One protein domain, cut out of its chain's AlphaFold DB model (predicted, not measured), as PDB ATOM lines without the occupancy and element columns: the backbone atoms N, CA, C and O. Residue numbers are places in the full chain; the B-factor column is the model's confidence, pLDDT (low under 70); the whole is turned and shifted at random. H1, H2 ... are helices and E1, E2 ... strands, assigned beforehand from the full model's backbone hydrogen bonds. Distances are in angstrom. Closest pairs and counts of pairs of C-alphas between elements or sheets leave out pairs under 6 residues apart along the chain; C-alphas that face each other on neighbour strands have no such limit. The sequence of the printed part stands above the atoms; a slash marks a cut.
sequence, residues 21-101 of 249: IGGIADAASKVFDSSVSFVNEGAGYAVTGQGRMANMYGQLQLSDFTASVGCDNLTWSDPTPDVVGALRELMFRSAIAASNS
ATOM      1  N   ILE A  21       4.711  28.512  25.692       81.31
ATOM      2  CA  ILE A  21       4.665  28.899  27.105       81.31
ATOM      3  C   ILE A  21       3.241  29.234  27.574       81.31
ATOM      4  O   ILE A  21       2.871  28.870  28.686       81.31
ATOM      5  N   GLY A  22       2.414  29.837  26.712       81.25
ATOM      6  CA  GLY A  22       0.998  30.082  27.000       81.25
ATOM      7  C   GLY A  22       0.179  28.793  27.055       81.25
ATOM      8  O   GLY A  22      -0.646  28.632  27.946       81.25
ATOM      9  N   GLY A  23       0.460  27.826  26.175       80.69
ATOM     10  CA  GLY A  23      -0.165  26.500  26.227       80.69
ATOM     11  C   GLY A  23       0.198  25.717  27.492       80.69
ATOM     12  O   GLY A  23      -0.650  25.036  28.064       80.69
ATOM     13  N   ILE A  24       1.438  25.852  27.972       86.56
ATOM     14  CA  ILE A  24       1.879  25.281  29.253       86.56
ATOM     15  C   ILE A  24       1.143  25.942  30.425       86.56
ATOM     16  O   ILE A  24       0.666  25.238  31.313       86.56
ATOM     17  N   ALA A  25       1.014  27.271  30.415       85.56
ATOM     18  CA  ALA A  25       0.290  28.008  31.448       85.56
ATOM     19  C   ALA A  25      -1.213  27.665  31.476       85.56
ATOM     20  O   ALA A  25      -1.767  27.473  32.556       85.56
ATOM     21  N   ASP A  26      -1.857  27.514  30.314       86.31
ATOM     22  CA  ASP A  26      -3.262  27.087  30.198       86.31
ATOM     23  C   ASP A  26      -3.476  25.634  30.655       86.31
ATOM     24  O   ASP A  26      -4.455  25.310  31.328       86.31
ATOM     25  N   ALA A  27      -2.545  24.732  30.337       87.25
ATOM     26  CA  ALA A  27      -2.601  23.364  30.847       87.25
ATOM     27  C   ALA A  27      -2.422  23.326  32.374       87.25
ATOM     28  O   ALA A  27      -3.125  22.586  33.061       87.25
ATOM     29  N   ALA A  28      -1.508  24.137  32.909       88.19
ATOM     30  CA  ALA A  28      -1.269  24.236  34.341       88.19
ATOM     31  C   ALA A  28      -2.476  24.816  35.089       88.19
ATOM     32  O   ALA A  28      -2.873  24.256  36.111       88.19
ATOM     33  N   SER A  29      -3.102  25.881  34.577       87.94
ATOM     34  CA  SER A  29      -4.288  26.469  35.207       87.94
ATOM     35  C   SER A  29      -5.429  25.454  35.284       87.94
ATOM     36  O   SER A  29      -5.986  25.248  36.352       87.94
ATOM     37  N   LYS A  30      -5.697  24.694  34.218       87.44
ATOM     38  CA  LYS A  30      -6.741  23.649  34.223       87.44
ATOM     39  C   LYS A  30      -6.517  22.532  35.245       87.44
ATOM     40  O   LYS A  30      -7.479  21.880  35.648       87.44
ATOM     41  N   VAL A  31      -5.269  22.262  35.619       87.50
ATOM     42  CA  VAL A  31      -4.925  21.185  36.561       87.50
ATOM     43  C   VAL A  31      -4.889  21.684  38.005       87.50
ATOM     44  O   VAL A  31      -5.343  20.964  38.898       87.50
ATOM     45  N   PHE A  32      -4.366  22.891  38.235       89.31
ATOM     46  CA  PHE A  32      -4.103  23.416  39.577       89.31
ATOM     47  C   PHE A  32      -5.131  24.425  40.080       89.31
ATOM     48  O   PHE A  32      -5.151  24.698  41.281       89.31
ATOM     49  N   ASP A  33      -5.990  24.959  39.208       90.19
ATOM     50  CA  ASP A  33      -7.040  25.879  39.626       90.19
ATOM     51  C   ASP A  33      -8.004  25.176  40.587       90.19
ATOM     52  O   ASP A  33      -8.543  24.091  40.330       90.19
ATOM     53  N   SER A  34      -8.137  25.764  41.769       89.75
ATOM     54  CA  SER A  34      -8.926  25.212  42.854       89.75
ATOM     55  C   SER A  34      -9.321  26.306  43.827       89.75
ATOM     56  O   SER A  34      -8.606  27.291  44.018       89.75
ATOM     57  N   SER A  35     -10.464  26.114  44.466       88.75
ATOM     58  CA  SER A  35     -10.955  26.999  45.509       88.75
ATOM     59  C   SER A  35     -11.502  26.178  46.663       88.75
ATOM     60  O   SER A  35     -12.021  25.078  46.482       88.75
ATOM     61  N   VAL A  36     -11.371  26.709  47.871       85.62
ATOM     62  CA  VAL A  36     -11.995  26.163  49.072       85.62
ATOM     63  C   VAL A  36     -12.809  27.280  49.690       85.62
ATOM     64  O   VAL A  36     -12.302  28.383  49.888       85.62
ATOM     65  N   SER A  37     -14.061  26.989  50.010       85.88
ATOM     66  CA  SER A  37     -14.919  27.886  50.769       85.88
ATOM     67  C   SER A  37     -15.460  27.195  52.009       85.88
ATOM     68  O   SER A  37     -15.714  25.991  52.025       85.88
ATOM     69  N   PHE A  38     -15.647  28.003  53.046       80.38
ATOM     70  CA  PHE A  38     -16.231  27.605  54.314       80.38
ATOM     71  C   PHE A  38     -17.602  28.240  54.445       80.38
ATOM     72  O   PHE A  38     -17.735  29.457  54.314       80.38
ATOM     73  N   VAL A  39     -18.610  27.422  54.716       83.75
ATOM     74  CA  VAL A  39     -19.980  27.879  54.950       83.75
ATOM     75  C   VAL A  39     -20.358  27.527  56.381       83.75
ATOM     76  O   VAL A  39     -20.099  26.419  56.841       83.75
ATOM     77  N   ASN A  40     -20.923  28.478  57.119       81.69
ATOM     78  CA  ASN A  40     -21.411  28.234  58.473       81.69
ATOM     79  C   ASN A  40     -22.851  27.703  58.399       81.69
ATOM     80  O   ASN A  40     -23.732  28.402  57.907       81.69
ATOM     81  N   GLU A  41     -23.073  26.487  58.898       79.69
ATOM     82  CA  GLU A  41     -24.369  25.784  58.892       79.69
ATOM     83  C   GLU A  41     -25.019  25.768  60.297       79.69
ATOM     84  O   GLU A  41     -25.821  24.900  60.640       79.69
ATOM     85  N   GLY A  42     -24.646  26.708  61.171       74.25
ATOM     86  CA  GLY A  42     -25.213  26.894  62.512       74.25
ATOM     87  C   GLY A  42     -24.650  25.952  63.583       74.25
ATOM     88  O   GLY A  42     -24.272  26.416  64.654       74.25
ATOM     89  N   ALA A  43     -24.543  24.650  63.297       69.81
ATOM     90  CA  ALA A  43     -23.946  23.654  64.202       69.81
ATOM     91  C   ALA A  43     -22.458  23.363  63.908       69.81
ATOM     92  O   ALA A  43     -21.821  22.589  64.624       69.81
ATOM     93  N   GLY A  44     -21.894  23.968  62.858       71.19
ATOM     94  CA  GLY A  44     -20.505  23.779  62.441       71.19
ATOM     95  C   GLY A  44     -20.182  24.478  61.121       71.19
ATOM     96  O   GLY A  44     -21.010  25.206  60.568       71.19
ATOM     97  N   TYR A  45     -18.972  24.241  60.616       75.44
ATOM     98  CA  TYR A  45     -18.540  24.706  59.301       75.44
ATOM     99  C   TYR A  45     -18.605  23.561  58.288       75.44
ATOM    100  O   TYR A  45     -18.024  22.497  58.502       75.44
ATOM    101  N   ALA A  46     -19.288  23.786  57.171       76.81
ATOM    102  CA  ALA A  46     -19.196  22.953  55.987       76.81
ATOM    103  C   ALA A  46     -18.024  23.434  55.122       76.81
ATOM    104  O   ALA A  46     -17.883  24.627  54.844       76.81
ATOM    105  N   VAL A  47     -17.183  22.495  54.692       78.00
ATOM    106  CA  VAL A  47     -16.058  22.754  53.789       78.00
ATOM    107  C   VAL A  47     -16.469  22.313  52.396       78.00
ATOM    108  O   VAL A  47     -16.779  21.143  52.179       78.00
ATOM    109  N   THR A  48     -16.466  23.239  51.447       83.38
ATOM    110  CA  THR A  48     -16.749  22.940  50.043       83.38
ATOM    111  C   THR A  48     -15.534  23.305  49.205       83.38
ATOM    112  O   THR A  48     -15.153  24.473  49.131       83.38
ATOM    113  N   GLY A  49     -14.913  22.305  48.583       83.25
ATOM    114  CA  GLY A  49     -13.765  22.480  47.698       83.25
ATOM    115  C   GLY A  49     -14.140  22.275  46.232       83.25
ATOM    116  O   GLY A  49     -14.785  21.285  45.891       83.25
ATOM    117  N   GLN A  50     -13.702  23.175  45.356       86.38
ATOM    118  CA  GLN A  50     -13.706  22.992  43.907       86.38
ATOM    119  C   GLN A  50     -12.277  22.793  43.398       86.38
ATOM    120  O   GLN A  50     -11.329  23.397  43.894       86.38
ATOM    121  N   GLY A  51     -12.123  21.955  42.375       85.56
ATOM    122  CA  GLY A  51     -10.815  21.615  41.820       85.56
ATOM    123  C   GLY A  51     -10.106  20.488  42.579       85.56
ATOM    124  O   GLY A  51     -10.555  19.996  43.618       85.56
ATOM    125  N   ARG A  52      -8.994  20.016  42.005       83.44
ATOM    126  CA  ARG A  52      -8.286  18.823  42.500       83.44
ATOM    127  C   ARG A  52      -7.453  19.107  43.746       83.44
ATOM    128  O   ARG A  52      -7.445  18.296  44.668       83.44
ATOM    129  N   MET A  53      -6.806  20.269  43.801       85.56
ATOM    130  CA  MET A  53      -5.887  20.604  44.894       85.56
ATOM    131  C   MET A  53      -6.625  20.824  46.222       85.56
ATOM    132  O   MET A  53      -6.171  20.365  47.264       85.56
ATOM    133  N   ALA A  54      -7.816  21.424  46.182       84.31
ATOM    134  CA  ALA A  54      -8.669  21.619  47.355       84.31
ATOM    135  C   ALA A  54      -8.914  20.319  48.147       84.31
ATOM    136  O   ALA A  54      -8.874  20.328  49.377       84.31
ATOM    137  N   ASN A  55      -9.124  19.206  47.433       82.94
ATOM    138  CA  ASN A  55      -9.498  17.915  48.012       82.94
ATOM    139  C   ASN A  55      -8.301  16.991  48.287       82.94
ATOM    140  O   ASN A  55      -8.372  16.170  49.193       82.94
ATOM    141  N   MET A  56      -7.208  17.099  47.522       85.88
ATOM    142  CA  MET A  56      -6.043  16.213  47.673       85.88
ATOM    143  C   MET A  56      -5.132  16.612  48.841       85.88
ATOM    144  O   MET A  56      -4.523  15.747  49.464       85.88
ATOM    145  N   TYR A  57      -5.047  17.909  49.143       88.06
ATOM    146  CA  TYR A  57      -4.163  18.429  50.194       88.06
ATOM    147  C   TYR A  57      -4.899  18.737  51.498       88.06
ATOM    148  O   TYR A  57      -4.245  19.041  52.494       88.06
ATOM    149  N   GLY A  58      -6.234  18.658  51.502       83.75
ATOM    150  CA  GLY A  58      -7.053  18.856  52.690       83.75
ATOM    151  C   GLY A  58      -6.972  17.650  53.618       83.75
ATOM    152  O   GLY A  58      -7.329  16.537  53.240       83.75
ATOM    153  N   GLN A  59      -6.513  17.877  54.843       80.25
ATOM    154  CA  GLN A  59      -6.473  16.883  55.903       80.25
ATOM    155  C   GLN A  59      -7.439  17.294  57.006       80.25
ATOM    156  O   GLN A  59      -7.282  18.342  57.636       80.25
ATOM    157  N   LEU A  60      -8.430  16.439  57.241       77.06
ATOM    158  CA  LEU A  60      -9.341  16.555  58.366       77.06
ATOM    159  C   LEU A  60      -8.928  15.523  59.408       77.06
ATOM    160  O   LEU A  60      -9.101  14.320  59.206       77.06
ATOM    161  N   GLN A  61      -8.360  15.994  60.508       70.81
ATOM    162  CA  GLN A  61      -8.194  15.163  61.686       70.81
ATOM    163  C   GLN A  61      -9.508  15.257  62.471       70.81
ATOM    164  O   GLN A  61     -10.101  16.321  62.583       70.81
ATOM    165  N   LEU A  62     -10.045  14.128  62.926       69.88
ATOM    166  CA  LEU A  62     -11.195  14.076  63.830       69.88
ATOM    167  C   LEU A  62     -10.802  13.135  64.959       69.88
ATOM    168  O   LEU A  62     -10.440  11.987  64.708       69.88
ATOM    169  N   SER A  63     -10.837  13.630  66.189       66.56
ATOM    170  CA  SER A  63     -10.545  12.842  67.388       66.56
ATOM    171  C   SER A  63     -11.736  11.979  67.814       66.56
ATOM    172  O   SER A  63     -11.517  10.893  68.330       66.56
ATOM    173  N   ASP A  64     -12.968  12.416  67.524       69.12
ATOM    174  CA  ASP A  64     -14.216  11.695  67.796       69.12
ATOM    175  C   ASP A  64     -15.257  11.984  66.702       69.12
ATOM    176  O   ASP A  64     -15.307  13.085  66.153       69.12
ATOM    177  N   PHE A  65     -16.145  11.025  66.408       61.88
ATOM    178  CA  PHE A  65     -17.198  11.163  65.382       61.88
ATOM    179  C   PHE A  65     -18.237  12.262  65.703       61.88
ATOM    180  O   PHE A  65     -19.001  12.679  64.837       61.88
ATOM    181  N   THR A  66     -18.264  12.746  66.948       60.72
ATOM    182  CA  THR A  66     -19.133  13.833  67.427       60.72
ATOM    183  C   THR A  66     -18.452  15.204  67.440       60.72
ATOM    184  O   THR A  66     -19.084  16.185  67.829       60.72
ATOM    185  N   ALA A  67     -17.173  15.297  67.061       62.00
ATOM    186  CA  ALA A  67     -16.448  16.561  67.049       62.00
ATOM    187  C   ALA A  67     -16.880  17.425  65.852       62.00
ATOM    188  O   ALA A  67     -16.839  16.994  64.700       62.00
ATOM    189  N   SER A  68     -17.276  18.669  66.124       61.47
ATOM    190  CA  SER A  68     -17.528  19.667  65.084       61.47
ATOM    191  C   SER A  68     -16.238  19.961  64.315       61.47
ATOM    192  O   SER A  68     -15.194  20.179  64.935       61.47
ATOM    193  N   VAL A  69     -16.314  20.030  62.983       63.34
ATOM    194  CA  VAL A  69     -15.194  20.467  62.135       63.34
ATOM    195  C   VAL A  69     -14.894  21.937  62.443       63.34
ATOM    196  O   VAL A  69     -15.600  22.840  61.997       63.34
ATOM    197  N   GLY A  70     -13.884  22.162  63.280       63.06
ATOM    198  CA  GLY A  70     -13.337  23.479  63.593       63.06
ATOM    199  C   GLY A  70     -12.093  23.777  62.759       63.06
ATOM    200  O   GLY A  70     -11.452  22.862  62.239       63.06
ATOM    201  N   CYS A  71     -11.722  25.056  62.669       67.19
ATOM    202  CA  CYS A  71     -10.519  25.495  61.954       67.19
ATOM    203  C   CYS A  71      -9.222  24.878  62.510       67.19
ATOM    204  O   CYS A  71      -8.243  24.781  61.781       67.19
ATOM    205  N   ASP A  72      -9.224  24.426  63.767       70.56
ATOM    206  CA  ASP A  72      -8.049  23.848  64.433       70.56
ATOM    207  C   ASP A  72      -7.745  22.404  63.999       70.56
ATOM    208  O   ASP A  72      -6.627  21.931  64.173       70.56
ATOM    209  N   ASN A  73      -8.730  21.697  63.430       74.81
ATOM    210  CA  ASN A  73      -8.621  20.276  63.063       74.81
ATOM    211  C   ASN A  73      -8.581  20.044  61.544       74.81
ATOM    212  O   ASN A  73      -8.543  18.909  61.063       74.81
ATOM    213  N   LEU A  74      -8.610  21.138  60.783       78.19
ATOM    214  CA  LEU A  74      -8.571  21.139  59.336       78.19
ATOM    215  C   LEU A  74      -7.307  21.852  58.876       78.19
ATOM    216  O   LEU A  74      -7.146  23.057  59.050       78.19
ATOM    217  N   THR A  75      -6.409  21.090  58.268       83.12
ATOM    218  CA  THR A  75      -5.121  21.593  57.792       83.12
ATOM    219  C   THR A  75      -4.961  21.277  56.313       83.12
ATOM    220  O   THR A  75      -5.488  20.281  55.825       83.12
ATOM    221  N   TRP A  76      -4.236  22.126  55.585       85.75
ATOM    222  CA  TRP A  76      -3.822  21.828  54.216       85.75
ATOM    223  C   TRP A  76      -2.321  21.599  54.170       85.75
ATOM    224  O   TRP A  76      -1.544  22.404  54.683       85.75
ATOM    225  N   SER A  77      -1.922  20.495  53.544       89.44
ATOM    226  CA  SER A  77      -0.518  20.235  53.226       89.44
ATOM    227  C   SER A  77      -0.047  21.170  52.110       89.44
ATOM    228  O   SER A  77      -0.833  21.517  51.232       89.44
ATOM    229  N   ASP A  78       1.227  21.571  52.128       88.88
ATOM    230  CA  ASP A  78       1.795  22.455  51.101       88.88
ATOM    231  C   ASP A  78       1.776  21.775  49.711       88.88
ATOM    232  O   ASP A  78       2.444  20.751  49.533       88.88
ATOM    233  N   PRO A  79       1.046  22.323  48.716       89.62
ATOM    234  CA  PRO A  79       0.975  21.758  47.369       89.62
ATOM    235  C   PRO A  79       2.151  22.154  46.463       89.62
ATOM    236  O   PRO A  79       2.301  21.612  45.366       89.62
ATOM    237  N   THR A  80       2.989  23.103  46.886       91.38
ATOM    238  CA  THR A  80       4.090  23.662  46.087       91.38
ATOM    239  C   THR A  80       5.017  22.613  45.451       91.38
ATOM    240  O   THR A  80       5.298  22.746  44.254       91.38
ATOM    241  N   PRO A  81       5.511  21.575  46.161       93.44
ATOM    242  CA  PRO A  81       6.440  20.613  45.563       93.44
ATOM    243  C   PRO A  81       5.824  19.836  44.394       93.44
ATOM    244  O   PRO A  81       6.499  19.628  43.382       93.44
ATOM    245  N   ASP A  82       4.544  19.484  44.486       91.94
ATOM    246  CA  ASP A  82       3.844  18.727  43.450       91.94
ATOM    247  C   ASP A  82       3.501  19.605  42.246       91.94
ATOM    248  O   ASP A  82       3.719  19.198  41.104       91.94
ATOM    249  N   VAL A  83       3.053  20.845  42.483       91.75
ATOM    250  CA  VAL A  83       2.801  21.830  41.417       91.75
ATOM    251  C   VAL A  83       4.078  22.087  40.619       91.75
ATOM    252  O   VAL A  83       4.088  22.016  39.389       91.75
ATOM    253  N   VAL A  84       5.188  22.348  41.312       93.69
ATOM    254  CA  VAL A  84       6.478  22.616  40.671       93.69
ATOM    255  C   VAL A  84       7.018  21.364  39.970       93.69
ATOM    256  O   VAL A  84       7.576  21.473  38.876       93.69
ATOM    257  N   GLY A  85       6.854  20.179  40.562       94.31
ATOM    258  CA  GLY A  85       7.242  18.905  39.955       94.31
ATOM    259  C   GLY A  85       6.496  18.635  38.650       94.31
ATOM    260  O   GLY A  85       7.121  18.395  37.617       94.31
ATOM    261  N   ALA A  86       5.175  18.773  38.671       92.06
ATOM    262  CA  ALA A  86       4.324  18.583  37.505       92.06
ATOM    263  C   ALA A  86       4.573  19.635  36.413       92.06
ATOM    264  O   ALA A  86       4.615  19.293  35.233       92.06
ATOM    265  N   LEU A  87       4.823  20.900  36.774       92.50
ATOM    266  CA  LEU A  87       5.229  21.933  35.814       92.50
ATOM    267  C   LEU A  87       6.565  21.597  35.142       92.50
ATOM    268  O   LEU A  87       6.692  21.725  33.924       92.50
ATOM    269  N   ARG A  88       7.561  21.144  35.913       93.50
ATOM    270  CA  ARG A  88       8.860  20.701  35.376       93.50
ATOM    271  C   ARG A  88       8.703  19.506  34.447       93.50
ATOM    272  O   ARG A  88       9.307  19.499  33.377       93.50
ATOM    273  N   GLU A  89       7.882  18.529  34.820       93.62
ATOM    274  CA  GLU A  89       7.600  17.366  33.982       93.62
ATOM    275  C   GLU A  89       6.883  17.762  32.687       93.62
ATOM    276  O   GLU A  89       7.268  17.312  31.609       93.62
ATOM    277  N   LEU A  90       5.881  18.638  32.766       91.00
ATOM    278  CA  LEU A  90       5.131  19.111  31.608       91.00
ATOM    279  C   LEU A  90       6.037  19.899  30.655       91.00
ATOM    280  O   LEU A  90       6.049  19.622  29.455       91.00
ATOM    281  N   MET A  91       6.867  20.801  31.184       91.12
ATOM    282  CA  MET A  91       7.886  21.505  30.402       91.12
ATOM    283  C   MET A  91       8.868  20.526  29.749       91.12
ATOM    284  O   MET A  91       9.105  20.612  28.546       91.12
ATOM    285  N   PHE A  92       9.385  19.549  30.494       92.62
ATOM    286  CA  PHE A  92      10.325  18.556  29.973       92.62
ATOM    287  C   PHE A  92       9.709  17.676  28.877       92.62
ATOM    288  O   PHE A  92      10.292  17.520  27.803       92.62
ATOM    289  N   ARG A  93       8.498  17.155  29.098       90.06
ATOM    290  CA  ARG A  93       7.751  16.377  28.099       90.06
ATOM    291  C   ARG A  93       7.446  17.209  26.857       90.06
ATOM    292  O   ARG A  93       7.598  16.699  25.751       90.06
ATOM    293  N   SER A  94       7.072  18.479  27.024       88.19
ATOM    294  CA  SER A  94       6.849  19.392  25.898       88.19
ATOM    295  C   SER A  94       8.132  19.631  25.096       88.19
ATOM    296  O   SER A  94       8.091  19.610  23.869       88.19
ATOM    297  N   ALA A  95       9.282  19.754  25.767       88.12
ATOM    298  CA  ALA A  95      10.580  19.922  25.124       88.12
ATOM    299  C   ALA A  95      11.008  18.665  24.349       88.12
ATOM    300  O   ALA A  95      11.470  18.776  23.216       88.12
ATOM    301  N   ILE A  96      10.807  17.468  24.910       90.12
ATOM    302  CA  ILE A  96      11.063  16.203  24.201       90.12
ATOM    303  C   ILE A  96      10.131  16.057  22.998       90.12
ATOM    304  O   ILE A  96      10.587  15.717  21.908       90.12
ATOM    305  N   ALA A  97       8.836  16.323  23.177       85.06
ATOM    306  CA  ALA A  97       7.857  16.234  22.100       85.06
ATOM    307  C   ALA A  97       8.173  17.221  20.966       85.06
ATOM    308  O   ALA A  97       8.092  16.848  19.798       85.06
ATOM    309  N   ALA A  98       8.590  18.445  21.301       82.31
ATOM    310  CA  ALA A  98       9.041  19.440  20.333       82.31
ATOM    311  C   ALA A  98      10.344  19.024  19.633       82.31
ATOM    312  O   ALA A  98      10.470  19.215  18.430       82.31
ATOM    313  N   SER A  99      11.285  18.417  20.362       82.12
ATOM    314  CA  SER A  99      12.555  17.915  19.814       82.12
ATOM    315  C   SER A  99      12.364  16.746  18.839       82.12
ATOM    316  O   SER A  99      13.081  16.632  17.849       82.12
ATOM    317  N   ASN A 100      11.370  15.888  19.089       80.31
ATOM    318  CA  ASN A 100      11.055  14.730  18.248       80.31
ATOM    319  C   ASN A 100      10.029  15.039  17.136       80.31
ATOM    320  O   ASN A 100       9.768  14.207  16.271       80.31
ATOM    321  N   SER A 101       9.412  16.223  17.142       72.19
ATOM    322  CA  SER A 101       8.430  16.599  16.124       72.19
ATOM    323  C   SER A 101       9.098  17.283  14.939       72.19
ATOM    324  O   SER A 101       9.944  18.161  15.085       72.19
TER     325      SER A 101
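This is residues 21 to 101 of the 249 residues of an uncharacterized protein of Diplodia seriata (UniProt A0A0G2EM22). The model is a long, thin rod, with two strand hairpins toward one end and two helices, H1 and H3, running opposite ways toward the other, while the short helix H2 lies near the middle. The hairpin of E1 and E2 is the longer one; the smaller hairpin of E3 and E4 lies apart from it and opens into a long loop, residues 61 to 73, and the last residues of the printed part, 95 to 101, stick out at the helix end. The printed part has 81 residues, with three named helices and four named strands in the order H1, E1, E2, H2, E3, E4, H3. The class is mixed, helices and strands, and each of the two sheets has two antiparallel strands, E1 - E2 and E3 - E4. The whole is only just extended, close to loose, with a radius of gyration of the C-alphas of 17.8 A and spans of 58 by 21 by 15 A.

Strand E1 is residues 35 to 40, 16.7 A from first to last C-alpha, and begins with C-alpha 35 at (-10.955, 26.999, 45.509). Strand E2, residues 45 to 50, measures 16.2 A. Helix H1, residues 21 to 32, comes before them and is 16.2 A long; C-alpha 21 is at (4.665, 28.899, 27.105). After E2 comes helix H2, residues 52 to 56, 6.2 A long. Strand E3, residues 58 to 60, spans 6.5 A, and strand E4, residues 74 to 76, spans 7.0 A. Helix H3, residues 80 to 100, is the longest helix at 30.1 A and ends with C-alpha 100 at (11.055, 14.730, 18.248).

E1 and E2 form a hairpin, antiparallel, with 159 degrees between their directions. The C-alphas of Val 36 and Gly 49 face each other at 4.3 A, and N 37 and O 48 are within hydrogen-bond range at 2.9 A, as are N 46 and O 39 at 2.8 A. Between H2 and E1, 2 pairs of C-alphas are within 8 A; the closest are those of Val 36 and Ala 54, 5.9 A apart. With residues 31 to 32 alone, H1 only just touches H2, with 3 pairs of C-alphas within 8 A; the closest are those of Phe 32 and Met 53, 6.3 A apart. H3 touches H1 with residues 83 to 91 alone, and the closest C-alphas are those of Ala 28 and Leu 87, 7.0 A apart. H1 and H3 run opposite ways at a steep tilt of 40 degrees. H2 and H3 are apart. E3 and E4 form the second hairpin, antiparallel at 155 degrees, with N 59 and O 75 within hydrogen-bond range at 2.8 A. Both E3 and E4 are apart from E1 and from E2. In H1, H2 and H3 every O i to N i+4 pair is within hydrogen-bond range.

The C-alphas farthest apart are those of Gly 42 and Asn 100, at 58.5 A, while the first and last printed C-alphas, those of Ile 21 and Ser 101, are 16.9 A apart. Residues 95 to 101, of which 95 to 100 belong to H3, stand free. The printed part has no cut. The link from E3 to E4, with 13 residues, is long; the other links are tight. The mean pLDDT of the printed part is 82.3, and confidence is low, under 70, at residue 43 and at residues 62 to 71, which lie in the long link.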